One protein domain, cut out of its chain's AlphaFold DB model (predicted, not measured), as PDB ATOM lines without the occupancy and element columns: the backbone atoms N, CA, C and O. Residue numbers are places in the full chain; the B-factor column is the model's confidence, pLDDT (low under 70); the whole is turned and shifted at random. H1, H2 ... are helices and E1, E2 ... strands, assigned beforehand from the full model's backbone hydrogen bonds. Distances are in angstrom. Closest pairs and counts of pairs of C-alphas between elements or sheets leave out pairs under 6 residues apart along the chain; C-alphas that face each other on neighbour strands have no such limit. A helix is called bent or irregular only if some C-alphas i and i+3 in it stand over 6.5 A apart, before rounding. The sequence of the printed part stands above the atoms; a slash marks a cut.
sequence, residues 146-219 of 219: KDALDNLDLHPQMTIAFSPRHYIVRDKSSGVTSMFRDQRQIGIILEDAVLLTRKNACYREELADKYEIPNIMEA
ATOM      1  N   LYS A 146     -13.749   3.480  24.244       92.25
ATOM      2  CA  LYS A 146     -13.784   4.481  25.310       92.25
ATOM      3  C   LYS A 146     -12.410   4.672  25.954       92.25
ATOM      4  O   LYS A 146     -11.920   5.792  25.995       92.25
ATOM      5  N   ASP A 147     -11.749   3.586  26.357       94.12
ATOM      6  CA  ASP A 147     -10.415   3.684  26.963       94.12
ATOM      7  C   ASP A 147      -9.407   4.305  25.987       94.12
ATOM      8  O   ASP A 147      -8.515   5.044  26.395       94.12
ATOM      9  N   ALA A 148      -9.522   4.020  24.686       94.19
ATOM     10  CA  ALA A 148      -8.662   4.628  23.677       94.19
ATOM     11  C   ALA A 148      -8.861   6.151  23.598       94.19
ATOM     12  O   ALA A 148      -7.872   6.874  23.478       94.19
ATOM     13  N   LEU A 149     -10.104   6.639  23.698       92.25
ATOM     14  CA  LEU A 149     -10.405   8.071  23.767       92.25
ATOM     15  C   LEU A 149      -9.858   8.706  25.048       92.25
ATOM     16  O   LEU A 149      -9.145   9.704  24.959       92.25
ATOM     17  N   ASP A 150     -10.089   8.078  26.200       92.69
ATOM     18  CA  ASP A 150      -9.598   8.565  27.494       92.69
ATOM     19  C   ASP A 150      -8.058   8.675  27.496       92.69
ATOM     20  O   ASP A 150      -7.476   9.665  27.944       92.69
ATOM     21  N   ASN A 151      -7.364   7.690  26.915       91.88
ATOM     22  CA  ASN A 151      -5.908   7.742  26.755       91.88
ATOM     23  C   ASN A 151      -5.458   8.853  25.794       91.88
ATOM     24  O   ASN A 151      -4.396   9.447  25.992       91.88
ATOM     25  N   LEU A 152      -6.240   9.146  24.754       90.25
ATOM     26  CA  LEU A 152      -5.944  10.222  23.812       90.25
ATOM     27  C   LEU A 152      -6.132  11.607  24.447       90.25
ATOM     28  O   LEU A 152      -5.416  12.540  24.089       90.25
ATOM     29  N   ASP A 153      -7.039  11.746  25.413       89.06
ATOM     30  CA  ASP A 153      -7.202  12.969  26.204       89.06
ATOM     31  C   ASP A 153      -6.008  13.217  27.130       89.06
ATOM     32  O   ASP A 153      -5.501  14.339  27.202       89.06
ATOM     33  N   LEU A 154      -5.495  12.164  27.769       89.31
ATOM     34  CA  LEU A 154      -4.287  12.236  28.599       89.31
ATOM     35  C   LEU A 154      -3.019  12.464  27.765       89.31
ATOM     36  O   LEU A 154      -2.084  13.146  28.200       89.31
ATOM     37  N   HIS A 155      -2.980  11.904  26.555       89.19
ATOM     38  CA  HIS A 155      -1.823  11.949  25.668       89.19
ATOM     39  C   HIS A 155      -2.216  12.327  24.226       89.19
ATOM     40  O   HIS A 155      -2.150  11.486  23.327       89.19
ATOM     41  N   PRO A 156      -2.509  13.616  23.944       85.44
ATOM     42  CA  PRO A 156      -3.045  14.075  22.649       85.44
ATOM     43  C   PRO A 156      -2.158  13.814  21.430       85.44
ATOM     44  O   PRO A 156      -2.586  13.964  20.292       85.44
ATOM     45  N   GLN A 157      -0.892  13.476  21.664       84.19
ATOM     46  CA  GLN A 157       0.106  13.213  20.631       84.19
ATOM     47  C   GLN A 157       0.108  11.742  20.185       84.19
ATOM     48  O   GLN A 157       0.787  11.405  19.212       84.19
ATOM     49  N   MET A 158      -0.576  10.862  20.924       88.00
ATOM     50  CA  MET A 158      -0.580   9.429  20.670       88.00
ATOM     51  C   MET A 158      -1.537   9.055  19.544       88.00
ATOM     52  O   MET A 158      -2.484   9.754  19.199       88.00
ATOM     53  N   THR A 159      -1.260   7.903  18.953       94.25
ATOM     54  CA  THR A 159      -2.174   7.206  18.060       94.25
ATOM     55  C   THR A 159      -2.464   5.865  18.700       94.25
ATOM     56  O   THR A 159      -1.531   5.186  19.130       94.25
ATOM     57  N   ILE A 160      -3.740   5.501  18.800       95.81
ATOM     58  CA  ILE A 160      -4.160   4.348  19.598       95.81
ATOM     59  C   ILE A 160      -5.083   3.475  18.763       95.81
ATOM     60  O   ILE A 160      -6.088   3.939  18.227       95.81
ATOM     61  N   ALA A 161      -4.736   2.198  18.649       97.25
ATOM     62  CA  ALA A 161      -5.629   1.179  18.130       97.25
ATOM     63  C   ALA A 161      -6.499   0.610  19.248       97.25
ATOM     64  O   ALA A 161      -6.002   0.268  20.316       97.25
ATOM     65  N   PHE A 162      -7.785   0.439  18.975       95.62
ATOM     66  CA  PHE A 162      -8.711  -0.306  19.839       95.62
ATOM     67  C   PHE A 162      -9.080  -1.664  19.217       95.62
ATOM     68  O   PHE A 162      -9.867  -2.436  19.753       95.62
ATOM     69  N   SER A 163      -8.507  -1.983  18.051       95.31
ATOM     70  CA  SER A 163      -8.589  -3.308  17.443       95.31
ATOM     71  C   SER A 163      -7.458  -3.526  16.430       95.31
ATOM     72  O   SER A 163      -6.816  -2.560  16.014       95.31
ATOM     73  N   PRO A 164      -7.265  -4.754  15.911       95.00
ATOM     74  CA  PRO A 164      -6.262  -5.016  14.877       95.00
ATOM     75  C   PRO A 164      -6.451  -4.220  13.580       95.00
ATOM     76  O   PRO A 164      -5.517  -4.139  12.787       95.00
ATOM     77  N   ARG A 165      -7.641  -3.651  13.340       94.75
ATOM     78  CA  ARG A 165      -7.989  -2.952  12.091       94.75
ATOM     79  C   ARG A 165      -8.382  -1.494  12.272       94.75
ATOM     80  O   ARG A 165      -8.420  -0.782  11.275       94.75
ATOM     81  N   HIS A 166      -8.650  -1.057  13.500       95.69
ATOM     82  CA  HIS A 166      -9.147   0.285  13.783       95.69
ATOM     83  C   HIS A 166      -8.253   1.031  14.757       95.69
ATOM     84  O   HIS A 166      -7.798   0.471  15.756       95.69
ATOM     85  N   TYR A 167      -8.058   2.314  14.472       96.69
ATOM     86  CA  TYR A 167      -7.312   3.228  15.321       96.69
ATOM     87  C   TYR A 167      -7.846   4.651  15.221       96.69
ATOM     88  O   TYR A 167      -8.571   5.002  14.285       96.69
ATOM     89  N   ILE A 168      -7.473   5.460  16.205       95.81
ATOM     90  CA  ILE A 168      -7.832   6.870  16.307       95.81
ATOM     91  C   ILE A 168      -6.582   7.738  16.372       95.81
ATOM     92  O   ILE A 168      -5.551   7.341  16.921       95.81
ATOM     93  N   VAL A 169      -6.692   8.926  15.788       94.88
ATOM     94  CA  VAL A 169      -5.636   9.938  15.718       94.88
ATOM     95  C   VAL A 169      -6.251  11.283  16.073       94.88
ATOM     96  O   VAL A 169      -7.270  11.644  15.487       94.88
ATOM     97  N   ARG A 170      -5.625  12.046  16.972       92.50
ATOM     98  CA  ARG A 170      -5.984  13.450  17.201       92.50
ATOM     99  C   ARG A 170      -5.041  14.360  16.434       92.50
ATOM    100  O   ARG A 170      -3.831  14.350  16.657       92.50
ATOM    101  N   ASP A 171      -5.602  15.147  15.527       88.56
ATOM    102  CA  ASP A 171      -4.835  16.154  14.816       88.56
ATOM    103  C   ASP A 171      -4.400  17.259  15.788       88.56
ATOM    104  O   ASP A 171      -5.213  17.849  16.499       88.56
ATOM    105  N   LYS A 172      -3.097  17.550  15.812       84.31
ATOM    106  CA  LYS A 172      -2.515  18.504  16.767       84.31
ATOM    107  C   LYS A 172      -2.967  19.943  16.531       84.31
ATOM    108  O   LYS A 172      -2.922  20.740  17.461       84.31
ATOM    109  N   SER A 173      -3.317  20.293  15.293       85.38
ATOM    110  CA  SER A 173      -3.612  21.675  14.909       85.38
ATOM    111  C   SER A 173      -5.076  22.043  15.129       85.38
ATOM    112  O   SER A 173      -5.377  23.142  15.584       85.38
ATOM    113  N   SER A 174      -5.977  21.111  14.837       87.06
ATOM    114  CA  SER A 174      -7.424  21.304  14.896       87.06
ATOM    115  C   SER A 174      -8.064  20.685  16.139       87.06
ATOM    116  O   SER A 174      -9.205  21.006  16.453       87.06
ATOM    117  N   GLY A 175      -7.367  19.773  16.828       87.69
ATOM    118  CA  GLY A 175      -7.934  18.968  17.914       87.69
ATOM    119  C   GLY A 175      -8.925  17.903  17.432       87.69
ATOM    120  O   GLY A 175      -9.444  17.133  18.240       87.69
ATOM    121  N   VAL A 176      -9.176  17.823  16.120       91.06
ATOM    122  CA  VAL A 176     -10.135  16.888  15.536       91.06
ATOM    123  C   VAL A 176      -9.610  15.469  15.681       91.06
ATOM    124  O   VAL A 176      -8.490  15.150  15.275       91.06
ATOM    125  N   THR A 177     -10.444  14.595  16.236       94.62
ATOM    126  CA  THR A 177     -10.116  13.178  16.369       94.62
ATOM    127  C   THR A 177     -10.691  12.417  15.181       94.62
ATOM    128  O   THR A 177     -11.892  12.428  14.946       94.62
ATOM    129  N   SER A 178      -9.833  11.770  14.401       95.00
ATOM    130  CA  SER A 178     -10.214  10.999  13.218       95.00
ATOM    131  C   SER A 178     -10.105   9.503  13.488       95.00
ATOM    132  O   SER A 178      -9.144   9.045  14.108       95.00
ATOM    133  N   MET A 179     -11.074   8.739  12.986       95.25
ATOM    134  CA  MET A 179     -11.092   7.281  13.056       95.25
ATOM    135  C   MET A 179     -10.674   6.679  11.718       95.25
ATOM    136  O   MET A 179     -11.138   7.096  10.651       95.25
ATOM    137  N   PHE A 180      -9.839   5.648  11.784       95.44
ATOM    138  CA  PHE A 180      -9.303   4.954  10.625       95.44
ATOM    139  C   PHE A 180      -9.570   3.450  10.693       95.44
ATOM    140  O   PHE A 180      -9.537   2.852  11.767       95.44
ATOM    141  N   ARG A 181      -9.763   2.842   9.517       93.56
ATOM    142  CA  ARG A 181      -9.821   1.393   9.294       93.56
ATOM    143  C   ARG A 181      -8.870   1.006   8.173       93.56
ATOM    144  O   ARG A 181      -8.982   1.552   7.078       93.56
ATOM    145  N   ASP A 182      -7.944   0.085   8.429       90.50
ATOM    146  CA  ASP A 182      -6.937  -0.364   7.451       90.50
ATOM    147  C   ASP A 182      -6.285   0.811   6.676       90.50
ATOM    148  O   ASP A 182      -6.209   0.806   5.447       90.50
ATOM    149  N   GLN A 183      -5.847   1.848   7.404       89.81
ATOM    150  CA  GLN A 183      -5.229   3.091   6.890       89.81
ATOM    151  C   GLN A 183      -6.167   4.053   6.142       89.81
ATOM    152  O   GLN A 183      -5.717   5.080   5.636       89.81
ATOM    153  N   ARG A 184      -7.469   3.767   6.058       92.12
ATOM    154  CA  ARG A 184      -8.458   4.670   5.459       92.12
ATOM    155  C   ARG A 184      -9.201   5.412   6.551       92.12
ATOM    156  O   ARG A 184      -9.752   4.776   7.443       92.12
ATOM    157  N   GLN A 185      -9.256   6.736   6.459       94.19
ATOM    158  CA  GLN A 185     -10.121   7.519   7.331       94.19
ATOM    159  C   GLN A 185     -11.580   7.164   7.029       94.19
ATOM    160  O   GLN A 185     -12.017   7.250   5.877       94.19
ATOM    161  N   ILE A 186     -12.313   6.732   8.052       94.94
ATOM    162  CA  ILE A 186     -13.717   6.322   7.921       94.94
ATOM    163  C   ILE A 186     -14.685   7.339   8.518       94.94
ATOM    164  O   ILE A 186     -15.805   7.474   8.020       94.94
ATOM    165  N   GLY A 187     -14.234   8.109   9.507       94.00
ATOM    166  CA  GLY A 187     -15.055   9.108  10.172       94.00
ATOM    167  C   GLY A 187     -14.265  10.035  11.085       94.00
ATOM    168  O   GLY A 187     -13.038   9.945  11.193       94.00
ATOM    169  N   ILE A 188     -15.001  10.933  11.726       94.75
ATOM    170  CA  ILE A 188     -14.520  11.888  12.724       94.75
ATOM    171  C   ILE A 188     -15.264  11.616  14.030       94.75
ATOM    172  O   ILE A 188     -16.433  11.243  14.007       94.75
ATOM    173  N   ILE A 189     -14.583  11.785  15.154       93.25
ATOM    174  CA  ILE A 189     -15.140  11.627  16.493       93.25
ATOM    175  C   ILE A 189     -15.455  13.015  17.046       93.25
ATOM    176  O   ILE A 189     -14.591  13.896  17.056       93.25
ATOM    177  N   LEU A 190     -16.700  13.193  17.472       87.88
ATOM    178  CA  LEU A 190     -17.251  14.408  18.056       87.88
ATOM    179  C   LEU A 190     -17.775  14.036  19.439       87.88
ATOM    180  O   LEU A 190     -18.817  13.398  19.530       87.88
ATOM    181  N   GLU A 191     -17.038  14.401  20.488       79.44
ATOM    182  CA  GLU A 191     -17.348  14.018  21.873       79.44
ATOM    183  C   GLU A 191     -17.499  12.490  22.016       79.44
ATOM    184  O   GLU A 191     -16.503  11.768  21.965       79.44
ATOM    185  N   ASP A 192     -18.727  11.996  22.145       72.94
ATOM    186  CA  ASP A 192     -19.099  10.589  22.295       72.94
ATOM    187  C   ASP A 192     -19.650   9.953  21.003       72.94
ATOM    188  O   ASP A 192     -20.036   8.779  20.995       72.94
ATOM    189  N   ALA A 193     -19.678  10.708  19.902       84.06
ATOM    190  CA  ALA A 193     -20.256  10.286  18.639       84.06
ATOM    191  C   ALA A 193     -19.218  10.097  17.526       84.06
ATOM    192  O   ALA A 193     -18.235  10.826  17.410       84.06
ATOM    193  N   VAL A 194     -19.475   9.136  16.640       90.62
ATOM    194  CA  VAL A 194     -18.704   8.911  15.416       90.62
ATOM    195  C   VAL A 194     -19.527   9.373  14.224       90.62
ATOM    196  O   VAL A 194     -20.551   8.780  13.895       90.62
ATOM    197  N   LEU A 195     -19.050  10.407  13.538       93.06
ATOM    198  CA  LEU A 195     -19.574  10.838  12.251       93.06
ATOM    199  C   LEU A 195     -18.857  10.079  11.132       93.06
ATOM    200  O   LEU A 195     -17.726  10.408  10.756       93.06
ATOM    201  N   LEU A 196     -19.511   9.051  10.596       92.38
ATOM    202  CA  LEU A 196     -19.030   8.303   9.446       92.38
ATOM    203  C   LEU A 196     -19.222   9.103   8.162       92.38
ATOM    204  O   LEU A 196     -20.260   9.707   7.901       92.38
ATOM    205  N   THR A 197     -18.214   9.043   7.304       89.38
ATOM    206  CA  THR A 197     -18.342   9.527   5.927       89.38
ATOM    207  C   THR A 197     -19.339   8.649   5.162       89.38
ATOM    208  O   THR A 197     -19.309   7.426   5.299       89.38
ATOM    209  N   ARG A 198     -20.173   9.235   4.289       80.50
ATOM    210  CA  ARG A 198     -21.224   8.515   3.534       80.50
ATOM    211  C   ARG A 198     -20.778   7.205   2.878       80.50
ATOM    212  O   ARG A 198     -21.510   6.223   2.851       80.50
ATOM    213  N   LYS A 199     -19.555   7.175   2.338       85.31
ATOM    214  CA  LYS A 199     -18.977   5.997   1.661       85.31
ATOM    215  C   LYS A 199     -18.656   4.835   2.610       85.31
ATOM    216  O   LYS A 199     -18.393   3.735   2.139       85.31
ATOM    217  N   ASN A 200     -18.647   5.090   3.911       89.69
ATOM    218  CA  ASN A 200     -18.235   4.174   4.965       89.69
ATOM    219  C   ASN A 200     -19.385   3.856   5.943       89.69
ATOM    220  O   ASN A 200     -19.142   3.234   6.974       89.69
ATOM    221  N   ALA A 201     -20.631   4.222   5.607       82.69
ATOM    222  CA  ALA A 201     -21.829   3.898   6.391       82.69
ATOM    223  C   ALA A 201     -21.998   2.384   6.632       82.69
ATOM    224  O   ALA A 201     -22.531   1.966   7.655       82.69
ATOM    225  N   CYS A 202     -21.455   1.547   5.742       86.44
ATOM    226  CA  CYS A 202     -21.447   0.092   5.894       86.44
ATOM    227  C   CYS A 202     -20.681  -0.421   7.128       86.44
ATOM    228  O   CYS A 202     -20.831  -1.587   7.475       86.44
ATOM    229  N   TYR A 203     -19.870   0.408   7.797       87.88
ATOM    230  CA  TYR A 203     -19.196   0.022   9.042       87.88
ATOM    231  C   TYR A 203     -20.032   0.273  10.294       87.88
ATOM    232  O   TYR A 203     -19.590  -0.089  11.377       87.88
ATOM    233  N   ARG A 204     -21.223   0.871  10.176       86.69
ATOM    234  CA  ARG A 204     -22.072   1.212  11.321       86.69
ATOM    235  C   ARG A 204     -22.357   0.014  12.225       86.69
ATOM    236  O   ARG A 204     -22.129   0.113  13.421       86.69
ATOM    237  N   GLU A 205     -22.814  -1.098  11.655       85.19
ATOM    238  CA  GLU A 205     -23.136  -2.318  12.412       85.19
ATOM    239  C   GLU A 205     -21.881  -2.915  13.058       85.19
ATOM    240  O   GLU A 205     -21.880  -3.202  14.248       85.19
ATOM    241  N   GLU A 206     -20.762  -2.993  12.320       86.88
ATOM    242  CA  GLU A 206     -19.478  -3.442  12.884       86.88
ATOM    243  C   GLU A 206     -19.068  -2.578  14.086       86.88
ATOM    244  O   GLU A 206     -18.607  -3.105  15.094       86.88
ATOM    245  N   LEU A 207     -19.230  -1.258  13.993       88.62
ATOM    246  CA  LEU A 207     -18.849  -0.327  15.049       88.62
ATOM    247  C   LEU A 207     -19.795  -0.357  16.257       88.62
ATOM    248  O   LEU A 207     -19.321  -0.285  17.391       88.62
ATOM    249  N   ALA A 208     -21.101  -0.489  16.027       87.06
ATOM    250  CA  ALA A 208     -22.100  -0.569  17.086       87.06
ATOM    251  C   ALA A 208     -22.016  -1.905  17.835       87.06
ATOM    252  O   ALA A 208     -21.883  -1.917  19.054       87.06
ATOM    253  N   ASP A 209     -22.016  -3.025  17.110       84.31
ATOM    254  CA  ASP A 209     -22.175  -4.353  17.710       84.31
ATOM    255  C   ASP A 209     -20.881  -4.870  18.339       84.31
ATOM    256  O   ASP A 209     -20.901  -5.595  19.330       84.31
ATOM    257  N   LYS A 210     -19.731  -4.532  17.745       84.06
ATOM    258  CA  LYS A 210     -18.437  -5.089  18.160       84.06
ATOM    259  C   LYS A 210     -17.663  -4.189  19.110       84.06
ATOM    260  O   LYS A 210     -16.842  -4.687  19.878       84.06
ATOM    261  N   TYR A 211     -17.850  -2.879  18.991       84.69
ATOM    262  CA  TYR A 211     -17.094  -1.890  19.760       84.69
ATOM    263  C   TYR A 211     -17.985  -1.026  20.653       84.69
ATOM    264  O   TYR A 211     -17.461  -0.120  21.298       84.69
ATOM    265  N   GLU A 212     -19.294  -1.315  20.697       84.50
ATOM    266  CA  GLU A 212     -20.283  -0.678  21.577       84.50
ATOM    267  C   GLU A 212     -20.266   0.854  21.481       84.50
ATOM    268  O   GLU A 212     -20.445   1.567  22.467       84.50
ATOM    269  N   ILE A 213     -20.022   1.381  20.276       84.88
ATOM    270  CA  ILE A 213     -19.991   2.825  20.044       84.88
ATOM    271  C   ILE A 213     -21.439   3.341  20.042       84.88
ATOM    272  O   ILE A 213     -22.202   2.978  19.145       84.88
ATOM    273  N   PRO A 214     -21.832   4.189  21.012       74.19
ATOM    274  CA  PRO A 214     -23.242   4.469  21.282       74.19
ATOM    275  C   PRO A 214     -23.893   5.340  20.205       74.19
ATOM    276  O   PRO A 214     -25.027   5.089  19.801       74.19
ATOM    277  N   ASN A 215     -23.170   6.349  19.711       85.69
ATOM    278  CA  ASN A 215     -23.716   7.373  18.827       85.69
ATOM    279  C   ASN A 215     -22.987   7.364  17.478       85.69
ATOM    280  O   ASN A 215     -21.939   7.982  17.322       85.69
ATOM    281  N   ILE A 216     -23.535   6.666  16.479       87.50
ATOM    282  CA  ILE A 216     -22.974   6.640  15.118       87.50
ATOM    283  C   ILE A 216     -23.891   7.408  14.165       87.50
ATOM    284  O   ILE A 216     -25.046   7.036  13.946       87.50
ATOM    285  N   MET A 217     -23.348   8.476  13.586       86.44
ATOM    286  CA  MET A 217     -24.001   9.350  12.616       86.44
ATOM    287  C   MET A 217     -23.409   9.148  11.219       86.44
ATOM    288  O   MET A 217     -22.255   8.746  11.071       86.44
ATOM    289  N   GLU A 218     -24.180   9.469  10.186       85.38
ATOM    290  CA  GLU A 218     -23.760   9.402   8.783       85.38
ATOM    291  C   GLU A 218     -23.835  10.805   8.173       85.38
ATOM    292  O   GLU A 218     -24.849  11.487   8.328       85.38
ATOM    293  N   ALA A 219     -22.752  11.240   7.524       76.94
ATOM    294  CA  ALA A 219     -22.660  12.530   6.830       76.94
ATOM    295  C   ALA A 219     -23.230  12.495   5.402       76.94
ATOM    296  O   ALA A 219     -23.076  11.453   4.718       76.94
TER     297      ALA A 219
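This is residues 146 to 219 of the 219 residues of an uncharacterized protein of Thalassospira sp (UniProt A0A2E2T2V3). One strongly twisted and curled sheet of six strands has a helix packed over the same face near each end: H1 at the E1 and E2 end, H2 at the E5 and E6 end. No named helix covers the other face, and the two helices stay apart. The printed part has 74 residues, with two named helices and six named strands in the order H1, E1, E2, E3, E4, E5, H2, E6. The sheet is mixed, in the order E1, E2, E3, E4, E5, E6, with only E5 and E6 parallel, and the class is mixed, helices and strands. The whole is compact, with a radius of gyration of the C-alphas of 11.4 A and spans of 30 by 22 by 22 A.

The strands are E1, residues 159 to 161; E2, residues 166 to 170, 14.0 A long; E3, residues 177 to 181, 13.7 A; E4, residues 184 to 190, 18.2 A; E5, residues 193 to 196, 9.5 A; and E6, residues 215 to 218, 10.2 A, with C-alpha 218 at (-23.760, 9.402, 8.783). H1, residues 146 to 154, is 12.7 A long and begins with C-alpha 146 at (-13.784, 4.481, 25.310). H2, residues 198 to 211, is 19.7 A long and irregular: C-alphas 199 and 202 are 7.7 A apart.

E1 to E5 form a meander, each strand the antiparallel neighbour of the one before, and each successive pair is a hairpin. N 168 and O 160 are 2.9 A apart, N 178 and O 169 2.8 A, N 189 and O 177 2.8 A, and N 195 and O 188 2.8 A, within hydrogen-bond range. E5 and E6 are parallel at 24 degrees, with N 194 and O 215 at 2.8 A. E5, H2 and E6 make a strand-helix-strand unit, two parallel neighbour strands with a helix between, whose crossover is right-handed. H1 is on the sheet at a height of 8.9 A, over E2 and along the strands, at 25 degrees to E2 on the local plane; its closest C-alphas to E1 are those of Ala 148 and Ile 160, 6.1 A. H2 is on the same face at a height of 6.7 A, only just over E5, where 3 of its C-alphas fall, and only just along the strands at 27 degrees to E5 on the local plane. The closest C-alphas of H2 and E6 are those of Arg 198 and Glu 218, 5.9 A. Every O i to N i+4 pair of H1 is within hydrogen-bond range, and 5 of 10 in H2.

The C-alphas farthest apart, of Ser 173 and Asp 209, are 32.1 A apart. The printed part has no cut; E2 to E3 is a short link, and the other links are tight. The mean pLDDT of the printed part is 89.4, and no printed residue is under 70.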